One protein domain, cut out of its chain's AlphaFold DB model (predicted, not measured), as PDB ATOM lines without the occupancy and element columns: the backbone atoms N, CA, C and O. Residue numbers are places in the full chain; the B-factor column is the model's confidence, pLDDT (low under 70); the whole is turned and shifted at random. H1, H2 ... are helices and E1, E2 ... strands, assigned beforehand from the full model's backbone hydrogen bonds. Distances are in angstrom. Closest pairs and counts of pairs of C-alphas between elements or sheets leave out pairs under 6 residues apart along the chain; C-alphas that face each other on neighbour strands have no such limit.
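This is residues 119 to 193 of the 194 residues of an uncharacterized protein of Collimonas pratensis (UniProt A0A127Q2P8). A small four-strand sheet, E1, E2, E3 and E5, curled like part of a barrel, makes one end of a long, loose shape; the strand pair E4 and E6 continues from it through the middle, and H1 lies at the far end, where residues 187 to 193 stick out. E4 runs on into E5 and joins the two sheets. The 75 printed residues hold six named strands and then one named helix, in the order E1 E2 E3 E4 E5 E6 H1; the larger sheet has the order E1, E2, E3, E5, the smaller E4, E6, and both are antiparallel. The class is mixed, helices and strands, with 34 residues in named elements, under half. The radius of gyration of the C-alphas is 15.7 A, and the spans are 48 by 24 by 17 A, only just elongated.

Begin with the hairpin of E1, residues 119 to 124, and E2, residues 128 to 134: N 122 and O 130 are 2.9 A apart, within hydrogen-bond range. Go on to E3, residues 138 to 140, which forms a hairpin with E2; N 133 and O 140 are 2.8 A apart. E1, E2 and E3 are a meander, each strand the antiparallel neighbour of the one before. The pairing of E2 is staggered: residues 128 to 132 pair with E1, and 133 to 134 with E3. On the other side of E3 find edge strand E5, residues 162 to 164, with N 163 and O 139 at 2.8 A. E4, residues 158 to 160, runs on into E5 at 28 degrees across a break of 1 residue. Beside E4 find E6, residues 174 to 176, with N 176 and O 158 at 2.8 A. Residues 144 to 145 also pair, antiparallel, with 158 to 159 of E4. H1, residues 183 to 191, is not on the larger sheet and is apart from E4; every O i to N i+4 pair in it is within hydrogen-bond range.

Find C-alpha 119 at (37.063, -48.845, 49.768), where E1 begins its 14.9 A. E2 runs 18.8 A from C-alpha 128 to C-alpha 134. E3, E4, E5 and E6 have three residues each and measure 6.8, 7.0, 6.3 and 6.5 A. H1 runs 12.1 A to C-alpha 191 at (19.671, -64.503, 16.406).

The C-alphas farthest apart, of Gly 168 and Glu 191, are 48.1 A apart. The printed part has no cut. The link from E3 to E4, residues 141 to 157, is long. The mean pLDDT of the printed part is 89.8; look for low confidence, under 70, at residues 192 to 193.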
ATOM      1  N   PHE A 119      35.967 -49.678  49.301       93.31
ATOM      2  CA  PHE A 119      37.063 -48.845  49.768       93.31
ATOM      3  C   PHE A 119      36.704 -48.158  51.084       93.31
ATOM      4  O   PHE A 119      37.275 -48.478  52.125       93.31
ATOM      5  N   MET A 120      35.725 -47.250  51.064       89.12
ATOM      6  CA  MET A 120      35.271 -46.532  52.259       89.12
ATOM      7  C   MET A 120      33.900 -45.882  52.055       89.12
ATOM      8  O   MET A 120      33.407 -45.776  50.931       89.12
ATOM      9  N   VAL A 121      33.289 -45.412  53.144       89.56
ATOM     10  CA  VAL A 121      32.062 -44.601  53.107       89.56
ATOM     11  C   VAL A 121      32.434 -43.121  53.081       89.56
ATOM     12  O   VAL A 121      33.260 -42.685  53.881       89.56
ATOM     13  N   ILE A 122      31.824 -42.356  52.173       87.44
ATOM     14  CA  ILE A 122      32.100 -40.927  51.969       87.44
ATOM     15  C   ILE A 122      30.780 -40.150  51.961       87.44
ATOM     16  O   ILE A 122      29.766 -40.641  51.468       87.44
ATOM     17  N   GLY A 123      30.780 -38.930  52.504       85.50
ATOM     18  CA  GLY A 123      29.631 -38.028  52.432       85.50
ATOM     19  C   GLY A 123      29.503 -37.388  51.049       85.50
ATOM     20  O   GLY A 123      30.377 -36.627  50.642       85.50
ATOM     21  N   HIS A 124      28.413 -37.674  50.342       90.25
ATOM     22  CA  HIS A 124      28.001 -37.020  49.103       90.25
ATOM     23  C   HIS A 124      27.045 -35.851  49.399       90.25
ATOM     24  O   HIS A 124      26.121 -36.033  50.198       90.25
ATOM     25  N   PRO A 125      27.191 -34.684  48.737       87.12
ATOM     26  CA  PRO A 125      26.349 -33.510  48.986       87.12
ATOM     27  C   PRO A 125      24.843 -33.772  48.859       87.12
ATOM     28  O   PRO A 125      24.056 -33.231  49.629       87.12
ATOM     29  N   GLU A 126      24.448 -34.624  47.911       87.00
ATOM     30  CA  GLU A 126      23.035 -34.913  47.617       87.00
ATOM     31  C   GLU A 126      22.541 -36.238  48.212       87.00
ATOM     32  O   GLU A 126      21.356 -36.381  48.494       87.00
ATOM     33  N   LEU A 127      23.433 -37.218  48.397       82.75
ATOM     34  CA  LEU A 127      23.057 -38.601  48.733       82.75
ATOM     35  C   LEU A 127      23.356 -38.954  50.196       82.75
ATOM     36  O   LEU A 127      23.018 -40.042  50.654       82.75
ATOM     37  N   GLY A 128      23.998 -38.051  50.942       87.31
ATOM     38  CA  GLY A 128      24.466 -38.334  52.293       87.31
ATOM     39  C   GLY A 128      25.619 -39.339  52.290       87.31
ATOM     40  O   GLY A 128      26.476 -39.314  51.412       87.31
ATOM     41  N   MET A 129      25.682 -40.207  53.297       86.88
ATOM     42  CA  MET A 129      26.767 -41.184  53.422       86.88
ATOM     43  C   MET A 129      26.585 -42.332  52.429       86.88
ATOM     44  O   MET A 129      25.655 -43.125  52.561       86.88
ATOM     45  N   VAL A 130      27.502 -42.450  51.468       91.00
ATOM     46  CA  VAL A 130      27.459 -43.475  50.420       91.00
ATOM     47  C   VAL A 130      28.677 -44.401  50.489       91.00
ATOM     48  O   VAL A 130      29.793 -43.932  50.738       91.00
ATOM     49  N   PRO A 131      28.510 -45.718  50.269       93.12
ATOM     50  CA  PRO A 131      29.642 -46.614  50.085       93.12
ATOM     51  C   PRO A 131      30.331 -46.305  48.757       93.12
ATOM     52  O   PRO A 131      29.678 -46.130  47.725       93.12
ATOM     53  N   THR A 132      31.659 -46.291  48.774       95.19
ATOM     54  CA  THR A 132      32.467 -46.124  47.568       95.19
ATOM     55  C   THR A 132      33.367 -47.331  47.336       95.19
ATOM     56  O   THR A 132      33.840 -47.983  48.270       95.19
ATOM     57  N   TYR A 133      33.577 -47.638  46.061       96.25
ATOM     58  CA  TYR A 133      34.276 -48.811  45.561       96.25
ATOM     59  C   TYR A 133      35.388 -48.383  44.609       96.25
ATOM     60  O   TYR A 133      35.184 -47.467  43.818       96.25
ATOM     61  N   GLY A 134      36.541 -49.047  44.629       94.00
ATOM     62  CA  GLY A 134      37.691 -48.661  43.810       94.00
ATOM     63  C   GLY A 134      38.996 -48.758  44.584       94.00
ATOM     64  O   GLY A 134      39.312 -49.821  45.114       94.00
ATOM     65  N   GLY A 135      39.759 -47.666  44.612       90.25
ATOM     66  CA  GLY A 135      41.081 -47.640  45.225       90.25
ATOM     67  C   GLY A 135      41.486 -46.255  45.738       90.25
ATOM     68  O   GLY A 135      40.665 -45.345  45.773       90.25
ATOM     69  N   PRO A 136      42.757 -46.095  46.137       85.38
ATOM     70  CA  PRO A 136      43.226 -44.925  46.881       85.38
ATOM     71  C   PRO A 136      43.296 -43.620  46.082       85.38
ATOM     72  O   PRO A 136      43.395 -42.575  46.705       85.38
ATOM     73  N   TYR A 137      43.259 -43.667  44.747       89.75
ATOM     74  CA  TYR A 137      43.248 -42.465  43.900       89.75
ATOM     75  C   TYR A 137      41.822 -42.018  43.585       89.75
ATOM     76  O   TYR A 137      41.478 -40.849  43.712       89.75
ATOM     77  N   ASP A 138      40.963 -42.979  43.244       91.75
ATOM     78  CA  ASP A 138      39.575 -42.730  42.891       91.75
ATOM     79  C   ASP A 138      38.670 -43.815  43.468       91.75
ATOM     80  O   ASP A 138      38.915 -45.022  43.304       91.75
ATOM     81  N   SER A 139      37.577 -43.377  44.086       95.44
ATOM     82  CA  SER A 139      36.496 -44.264  44.500       95.44
ATOM     83  C   SER A 139      35.157 -43.815  43.925       95.44
ATOM     84  O   SER A 139      34.937 -42.649  43.605       95.44
ATOM     85  N   TYR A 140      34.268 -44.782  43.734       96.88
ATOM     86  CA  TYR A 140      33.067 -44.628  42.922       96.88
ATOM     87  C   TYR A 140      31.847 -45.175  43.650       96.88
ATOM     88  O   TYR A 140      31.945 -46.194  44.338       96.88
ATOM     89  N   THR A 141      30.683 -44.559  43.469       95.69
ATOM     90  CA  THR A 141      29.419 -45.135  43.950       95.69
ATOM     91  C   THR A 141      29.048 -46.413  43.189       95.69
ATOM     92  O   THR A 141      29.658 -46.780  42.179       95.69
ATOM     93  N   ILE A 142      28.032 -47.126  43.683       95.06
ATOM     94  CA  ILE A 142      27.368 -48.161  42.880       95.06
ATOM     95  C   ILE A 142      26.754 -47.473  41.648       95.06
ATOM     96  O   ILE A 142      26.149 -46.415  41.821       95.06
ATOM     97  N   PRO A 143      26.908 -48.036  40.435       95.75
ATOM     98  CA  PRO A 143      26.370 -47.426  39.227       95.75
ATOM     99  C   PRO A 143      24.866 -47.176  39.289       95.75
ATOM    100  O   PRO A 143      24.104 -48.038  39.734       95.75
ATOM    101  N   GLU A 144      24.458 -46.025  38.774       93.31
ATOM    102  CA  GLU A 144      23.072 -45.599  38.617       93.31
ATOM    103  C   GLU A 144      22.711 -45.589  37.124       93.31
ATOM    104  O   GLU A 144      23.570 -45.364  36.271       93.31
ATOM    105  N   MET A 145      21.447 -45.869  36.793       93.00
ATOM    106  CA  MET A 145      20.955 -45.787  35.414       93.00
ATOM    107  C   MET A 145      20.449 -44.381  35.109       93.00
ATOM    108  O   MET A 145      19.530 -43.900  35.770       93.00
ATOM    109  N   GLU A 146      20.989 -43.771  34.062       90.31
ATOM    110  CA  GLU A 146      20.492 -42.520  33.493       90.31
ATOM    111  C   GLU A 146      19.256 -42.760  32.603       90.31
ATOM    112  O   GLU A 146      18.984 -43.891  32.189       90.31
ATOM    113  N   GLY A 147      18.487 -41.711  32.314       88.00
ATOM    114  CA  GLY A 147      17.299 -41.760  31.453       88.00
ATOM    115  C   GLY A 147      15.994 -42.040  32.197       88.00
ATOM    116  O   GLY A 147      15.971 -42.223  33.418       88.00
ATOM    117  N   GLU A 148      14.893 -42.076  31.449       88.31
ATOM    118  CA  GLU A 148      13.550 -42.211  32.005       88.31
ATOM    119  C   GLU A 148      13.194 -43.682  32.288       88.31
ATOM    120  O   GLU A 148      13.676 -44.599  31.616       88.31
ATOM    121  N   PRO A 149      12.303 -43.967  33.258       85.25
ATOM    122  CA  PRO A 149      11.849 -45.333  33.538       85.25
ATOM    123  C   PRO A 149      11.169 -46.038  32.355       85.25
ATOM    124  O   PRO A 149      11.047 -47.261  32.373       85.25
ATOM    125  N   THR A 150      10.694 -45.279  31.365       90.12
ATOM    126  CA  THR A 150      10.059 -45.791  30.143       90.12
ATOM    127  C   THR A 150      11.051 -46.181  29.053       90.12
ATOM    128  O   THR A 150      10.659 -46.891  28.128       90.12
ATOM    129  N   ASP A 151      12.300 -45.721  29.144       88.38
ATOM    130  CA  ASP A 151      13.320 -45.996  28.136       88.38
ATOM    131  C   ASP A 151      13.776 -47.455  28.218       88.38
ATOM    132  O   ASP A 151      13.794 -48.076  29.289       88.38
ATOM    133  N   GLN A 152      14.179 -48.019  27.078       87.06
ATOM    134  CA  GLN A 152      14.659 -49.394  27.045       87.06
ATOM    135  C   GLN A 152      15.956 -49.518  27.853       87.06
ATOM    136  O   GLN A 152      16.889 -48.738  27.681       87.06
ATOM    137  N   PHE A 153      16.060 -50.540  28.712       87.12
ATOM    138  CA  PHE A 153      17.221 -50.723  29.601       87.12
ATOM    139  C   PHE A 153      18.577 -50.710  28.878       87.12
ATOM    140  O   PHE A 153      19.557 -50.215  29.430       87.12
ATOM    141  N   HIS A 154      18.633 -51.223  27.648       86.06
ATOM    142  CA  HIS A 154      19.867 -51.295  26.866       86.06
ATOM    143  C   HIS A 154      20.253 -49.963  26.200       86.06
ATOM    144  O   HIS A 154      21.402 -49.804  25.789       86.06
ATOM    145  N   GLU A 155      19.331 -49.001  26.117       86.75
ATOM    146  CA  GLU A 155      19.592 -47.641  25.625       86.75
ATOM    147  C   GLU A 155      20.108 -46.727  26.748       86.75
ATOM    148  O   GLU A 155      20.844 -45.773  26.498       86.75
ATOM    149  N   ARG A 156      19.781 -47.057  28.001       90.38
ATOM    150  CA  ARG A 156      20.120 -46.267  29.187       90.38
ATOM    151  C   ARG A 156      21.586 -46.432  29.586       90.38
ATOM    152  O   ARG A 156      22.086 -47.550  29.733       90.38
ATOM    153  N   ALA A 157      22.283 -45.313  29.780       91.00
ATOM    154  CA  ALA A 157      23.658 -45.317  30.263       91.00
ATOM    155  C   ALA A 157      23.724 -45.648  31.759       91.00
ATOM    156  O   ALA A 157      22.823 -45.319  32.529       91.00
ATOM    157  N   LEU A 158      24.805 -46.313  32.163       95.12
ATOM    158  CA  LEU A 158      25.175 -46.430  33.566       95.12
ATOM    159  C   LEU A 158      26.231 -45.378  33.856       95.12
ATOM    160  O   LEU A 158      27.224 -45.330  33.137       95.12
ATOM    161  N   PHE A 159      26.064 -44.617  34.927       95.75
ATOM    162  CA  PHE A 159      27.085 -43.691  35.403       95.75
ATOM    163  C   PHE A 159      27.431 -43.982  36.859       95.75
ATOM    164  O   PHE A 159      26.664 -44.600  37.601       95.75
ATOM    165  N   VAL A 160      28.611 -43.546  37.273       96.06
ATOM    166  CA  VAL A 160      29.051 -43.554  38.668       96.06
ATOM    167  C   VAL A 160      29.412 -42.148  39.099       96.06
ATOM    168  O   VAL A 160      29.887 -41.335  38.309       96.06
ATOM    169  N   ARG A 161      29.235 -41.875  40.386       96.50
ATOM    170  CA  ARG A 161      29.729 -40.647  41.001       96.50
ATOM    171  C   ARG A 161      31.138 -40.913  41.484       96.50
ATOM    172  O   ARG A 161      31.359 -41.906  42.182       96.50
ATOM    173  N   ARG A 162      32.079 -40.061  41.089       96.94
ATOM    174  CA  ARG A 162      33.506 -40.237  41.355       96.94
ATOM    175  C   ARG A 162      33.963 -39.286  42.455       96.94
ATOM    176  O   ARG A 162      33.717 -38.083  42.395       96.94
ATOM    177  N   TYR A 163      34.660 -39.833  43.439       96.50
ATOM    178  CA  TYR A 163      35.406 -39.073  44.429       96.50
ATOM    179  C   TYR A 163      36.896 -39.173  44.113       96.50
ATOM    180  O   TYR A 163      37.449 -40.275  44.097       96.50
ATOM    181  N   ASP A 164      37.516 -38.025  43.858       95.44
ATOM    182  CA  ASP A 164      38.952 -37.902  43.614       95.44
ATOM    183  C   ASP A 164      39.649 -37.692  44.966       95.44
ATOM    184  O   ASP A 164      39.415 -36.690  45.652       95.44
ATOM    185  N   HIS A 165      40.464 -38.664  45.381       90.38
ATOM    186  CA  HIS A 165      41.144 -38.642  46.682       90.38
ATOM    187  C   HIS A 165      42.370 -37.736  46.695       90.38
ATOM    188  O   HIS A 165      42.707 -37.213  47.756       90.38
ATOM    189  N   ASP A 166      42.989 -37.491  45.540       91.56
ATOM    190  CA  ASP A 166      44.104 -36.549  45.429       91.56
ATOM    191  C   ASP A 166      43.607 -35.108  45.618       91.56
ATOM    192  O   ASP A 166      44.282 -34.266  46.214       91.56
ATOM    193  N   ARG A 167      42.394 -34.821  45.133       89.25
ATOM    194  CA  ARG A 167      41.750 -33.507  45.257       89.25
ATOM    195  C   ARG A 167      40.890 -33.355  46.508       89.25
ATOM    196  O   ARG A 167      40.669 -32.231  46.958       89.25
ATOM    197  N   GLY A 168      40.393 -34.460  47.056       91.50
ATOM    198  CA  GLY A 168      39.555 -34.488  48.252       91.50
ATOM    199  C   GLY A 168      38.127 -33.981  48.032       91.50
ATOM    200  O   GLY A 168      37.542 -33.413  48.955       91.50
ATOM    201  N   TYR A 169      37.562 -34.142  46.831       93.00
ATOM    202  CA  TYR A 169      36.171 -33.771  46.553       93.00
ATOM    203  C   TYR A 169      35.530 -34.608  45.434       93.00
ATOM    204  O   TYR A 169      36.206 -35.269  44.644       93.00
ATOM    205  N   TRP A 170      34.195 -34.572  45.372       95.69
ATOM    206  CA  TRP A 170      33.402 -35.207  44.314       95.69
ATOM    207  C   TRP A 170      33.560 -34.460  42.991       95.69
ATOM    208  O   TRP A 170      33.290 -33.260  42.925       95.69
ATOM    209  N   VAL A 171      33.994 -35.165  41.952       95.19
ATOM    210  CA  VAL A 171      34.160 -34.625  40.596       95.19
ATOM    211  C   VAL A 171      32.963 -34.997  39.719       95.19
ATOM    212  O   VAL A 171      32.008 -35.615  40.194       95.19
ATOM    213  N   ASP A 172      33.009 -34.605  38.445       92.81
ATOM    214  CA  ASP A 172      31.971 -34.939  37.471       92.81
ATOM    215  C   ASP A 172      31.716 -36.454  37.409       92.81
ATOM    216  O   ASP A 172      32.618 -37.277  37.604       92.81
ATOM    217  N   ASN A 173      30.460 -36.809  37.136       93.38
ATOM    218  CA  ASN A 173      30.050 -38.198  36.975       93.38
ATOM    219  C   ASN A 173      30.801 -38.853  35.808       93.38
ATOM    220  O   ASN A 173      31.113 -38.210  34.806       93.38
ATOM    221  N   GLU A 174      31.051 -40.152  35.933       93.69
ATOM    222  CA  GLU A 174      31.727 -40.942  34.910       93.69
ATOM    223  C   GLU A 174      30.775 -41.978  34.316       93.69
ATOM    224  O   GLU A 174      30.221 -42.815  35.036       93.69
ATOM    225  N   ASP A 175      30.632 -41.951  32.992       94.12
ATOM    226  CA  ASP A 175      29.859 -42.937  32.247       94.12
ATOM    227  C   ASP A 175      30.607 -44.263  32.137       94.12
ATOM    228  O   ASP A 175      31.785 -44.334  31.780       94.12
ATOM    229  N   LEU A 176      29.887 -45.354  32.377       92.94
ATOM    230  CA  LEU A 176      30.407 -46.698  32.229       92.94
ATOM    231  C   LEU A 176      30.112 -47.249  30.829       92.94
ATOM    232  O   LEU A 176      28.971 -47.187  30.352       92.94
ATOM    233  N   PRO A 177      31.091 -47.922  30.194       90.19
ATOM    234  CA  PRO A 177      30.915 -48.585  28.903       90.19
ATOM    235  C   PRO A 177      30.172 -49.930  29.041       90.19
ATOM    236  O   PRO A 177      30.481 -50.898  28.352       90.19
ATOM    237  N   MET A 178      29.217 -50.020  29.970       88.19
ATOM    238  CA  MET A 178      28.405 -51.206  30.246       88.19
ATOM    239  C   MET A 178      26.920 -50.865  30.080       88.19
ATOM    240  O   MET A 178      26.515 -49.711  30.248       88.19
ATOM    241  N   ARG A 179      26.101 -51.866  29.743       88.50
ATOM    242  CA  ARG A 179      24.648 -51.732  29.562       88.50
ATOM    243  C   ARG A 179      23.917 -52.919  30.178       88.50
ATOM    244  O   ARG A 179      24.454 -54.025  30.214       88.50
ATOM    245  N   VAL A 180      22.692 -52.680  30.643       89.19
ATOM    246  CA  VAL A 180      21.789 -53.736  31.109       89.19
ATOM    247  C   VAL A 180      20.944 -54.184  29.924       89.19
ATOM    248  O   VAL A 180      20.194 -53.398  29.357       89.19
ATOM    249  N   ILE A 181      21.072 -55.449  29.540       88.62
ATOM    250  CA  ILE A 181      20.342 -56.033  28.415       88.62
ATOM    251  C   ILE A 181      19.419 -57.112  28.979       88.62
ATOM    252  O   ILE A 181      19.833 -57.901  29.827       88.62
ATOM    253  N   SER A 182      18.157 -57.120  28.547       87.88
ATOM    254  CA  SER A 182      17.231 -58.200  28.898       87.88
ATOM    255  C   SER A 182      17.588 -59.478  28.136       87.88
ATOM    256  O   SER A 182      18.113 -59.396  27.029       87.88
ATOM    257  N   GLU A 183      17.262 -60.652  28.678       88.75
ATOM    258  CA  GLU A 183      17.500 -61.933  27.989       88.75
ATOM    259  C   GLU A 183      16.859 -61.970  26.590       88.75
ATOM    260  O   GLU A 183      17.480 -62.441  25.646       88.75
ATOM    261  N   ASN A 184      15.664 -61.388  26.422       86.25
ATOM    262  CA  ASN A 184      15.001 -61.305  25.117       86.25
ATOM    263  C   ASN A 184      15.814 -60.463  24.126       86.25
ATOM    264  O   ASN A 184      16.081 -60.901  23.014       86.25
ATOM    265  N   SER A 185      16.258 -59.274  24.546       84.06
ATOM    266  CA  SER A 185      17.095 -58.404  23.709       84.06
ATOM    267  C   SER A 185      18.445 -59.057  23.393       84.06
ATOM    268  O   SER A 185      18.978 -58.891  22.301       84.06
ATOM    269  N   LEU A 186      19.008 -59.818  24.336       86.00
ATOM    270  CA  LEU A 186      20.230 -60.588  24.116       86.00
ATOM    271  C   LEU A 186      20.005 -61.697  23.082       86.00
ATOM    272  O   LEU A 186      20.833 -61.868  22.189       86.00
ATOM    273  N   GLN A 187      18.889 -62.418  23.179       86.56
ATOM    274  CA  GLN A 187      18.504 -63.453  22.227       86.56
ATOM    275  C   GLN A 187      18.297 -62.866  20.824       86.56
ATOM    276  O   GLN A 187      18.851 -63.392  19.865       86.56
ATOM    277  N   GLU A 188      17.603 -61.735  20.705       85.81
ATOM    278  CA  GLU A 188      17.425 -61.016  19.436       85.81
ATOM    279  C   GLU A 188      18.765 -60.598  18.814       85.81
ATOM    280  O   GLU A 188      18.959 -60.753  17.610       85.81
ATOM    281  N   LEU A 189      19.723 -60.120  19.617       83.69
ATOM    282  CA  LEU A 189      21.068 -59.779  19.138       83.69
ATOM    283  C   LEU A 189      21.864 -61.011  18.679       83.69
ATOM    284  O   LEU A 189      22.655 -60.918  17.743       83.69
ATOM    285  N   GLN A 190      21.671 -62.160  19.330       85.38
ATOM    286  CA  GLN A 190      22.338 -63.416  18.974       85.38
ATOM    287  C   GLN A 190      21.731 -64.062  17.721       85.38
ATOM    288  O   GLN A 190      22.462 -64.610  16.897       85.38
ATOM    289  N   GLU A 191      20.409 -63.987  17.565       84.88
ATOM    290  CA  GLU A 191      19.671 -64.503  16.406       84.88
ATOM    291  C   GLU A 191      19.781 -63.573  15.191       84.88
ATOM    292  O   GLU A 191      19.802 -64.035  14.050       84.88
ATOM    293  N   GLY A 192      19.886 -62.266  15.438       68.56
ATOM    294  CA  GLY A 192      19.957 -61.212  14.432       68.56
ATOM    295  C   GLY A 192      21.300 -61.072  13.719       68.56
ATOM    296  O   GLY A 192      21.360 -60.270  12.797       68.56
ATOM    297  N   GLY A 193      22.326 -61.834  14.124       60.62
ATOM    298  CA  GLY A 193      23.591 -62.064  13.412       60.62
ATOM    299  C   GLY A 193      24.274 -60.829  12.804       60.62
ATOM    300  O   GLY A 193      23.885 -60.363  11.735       60.62
TER     301      GLY A 193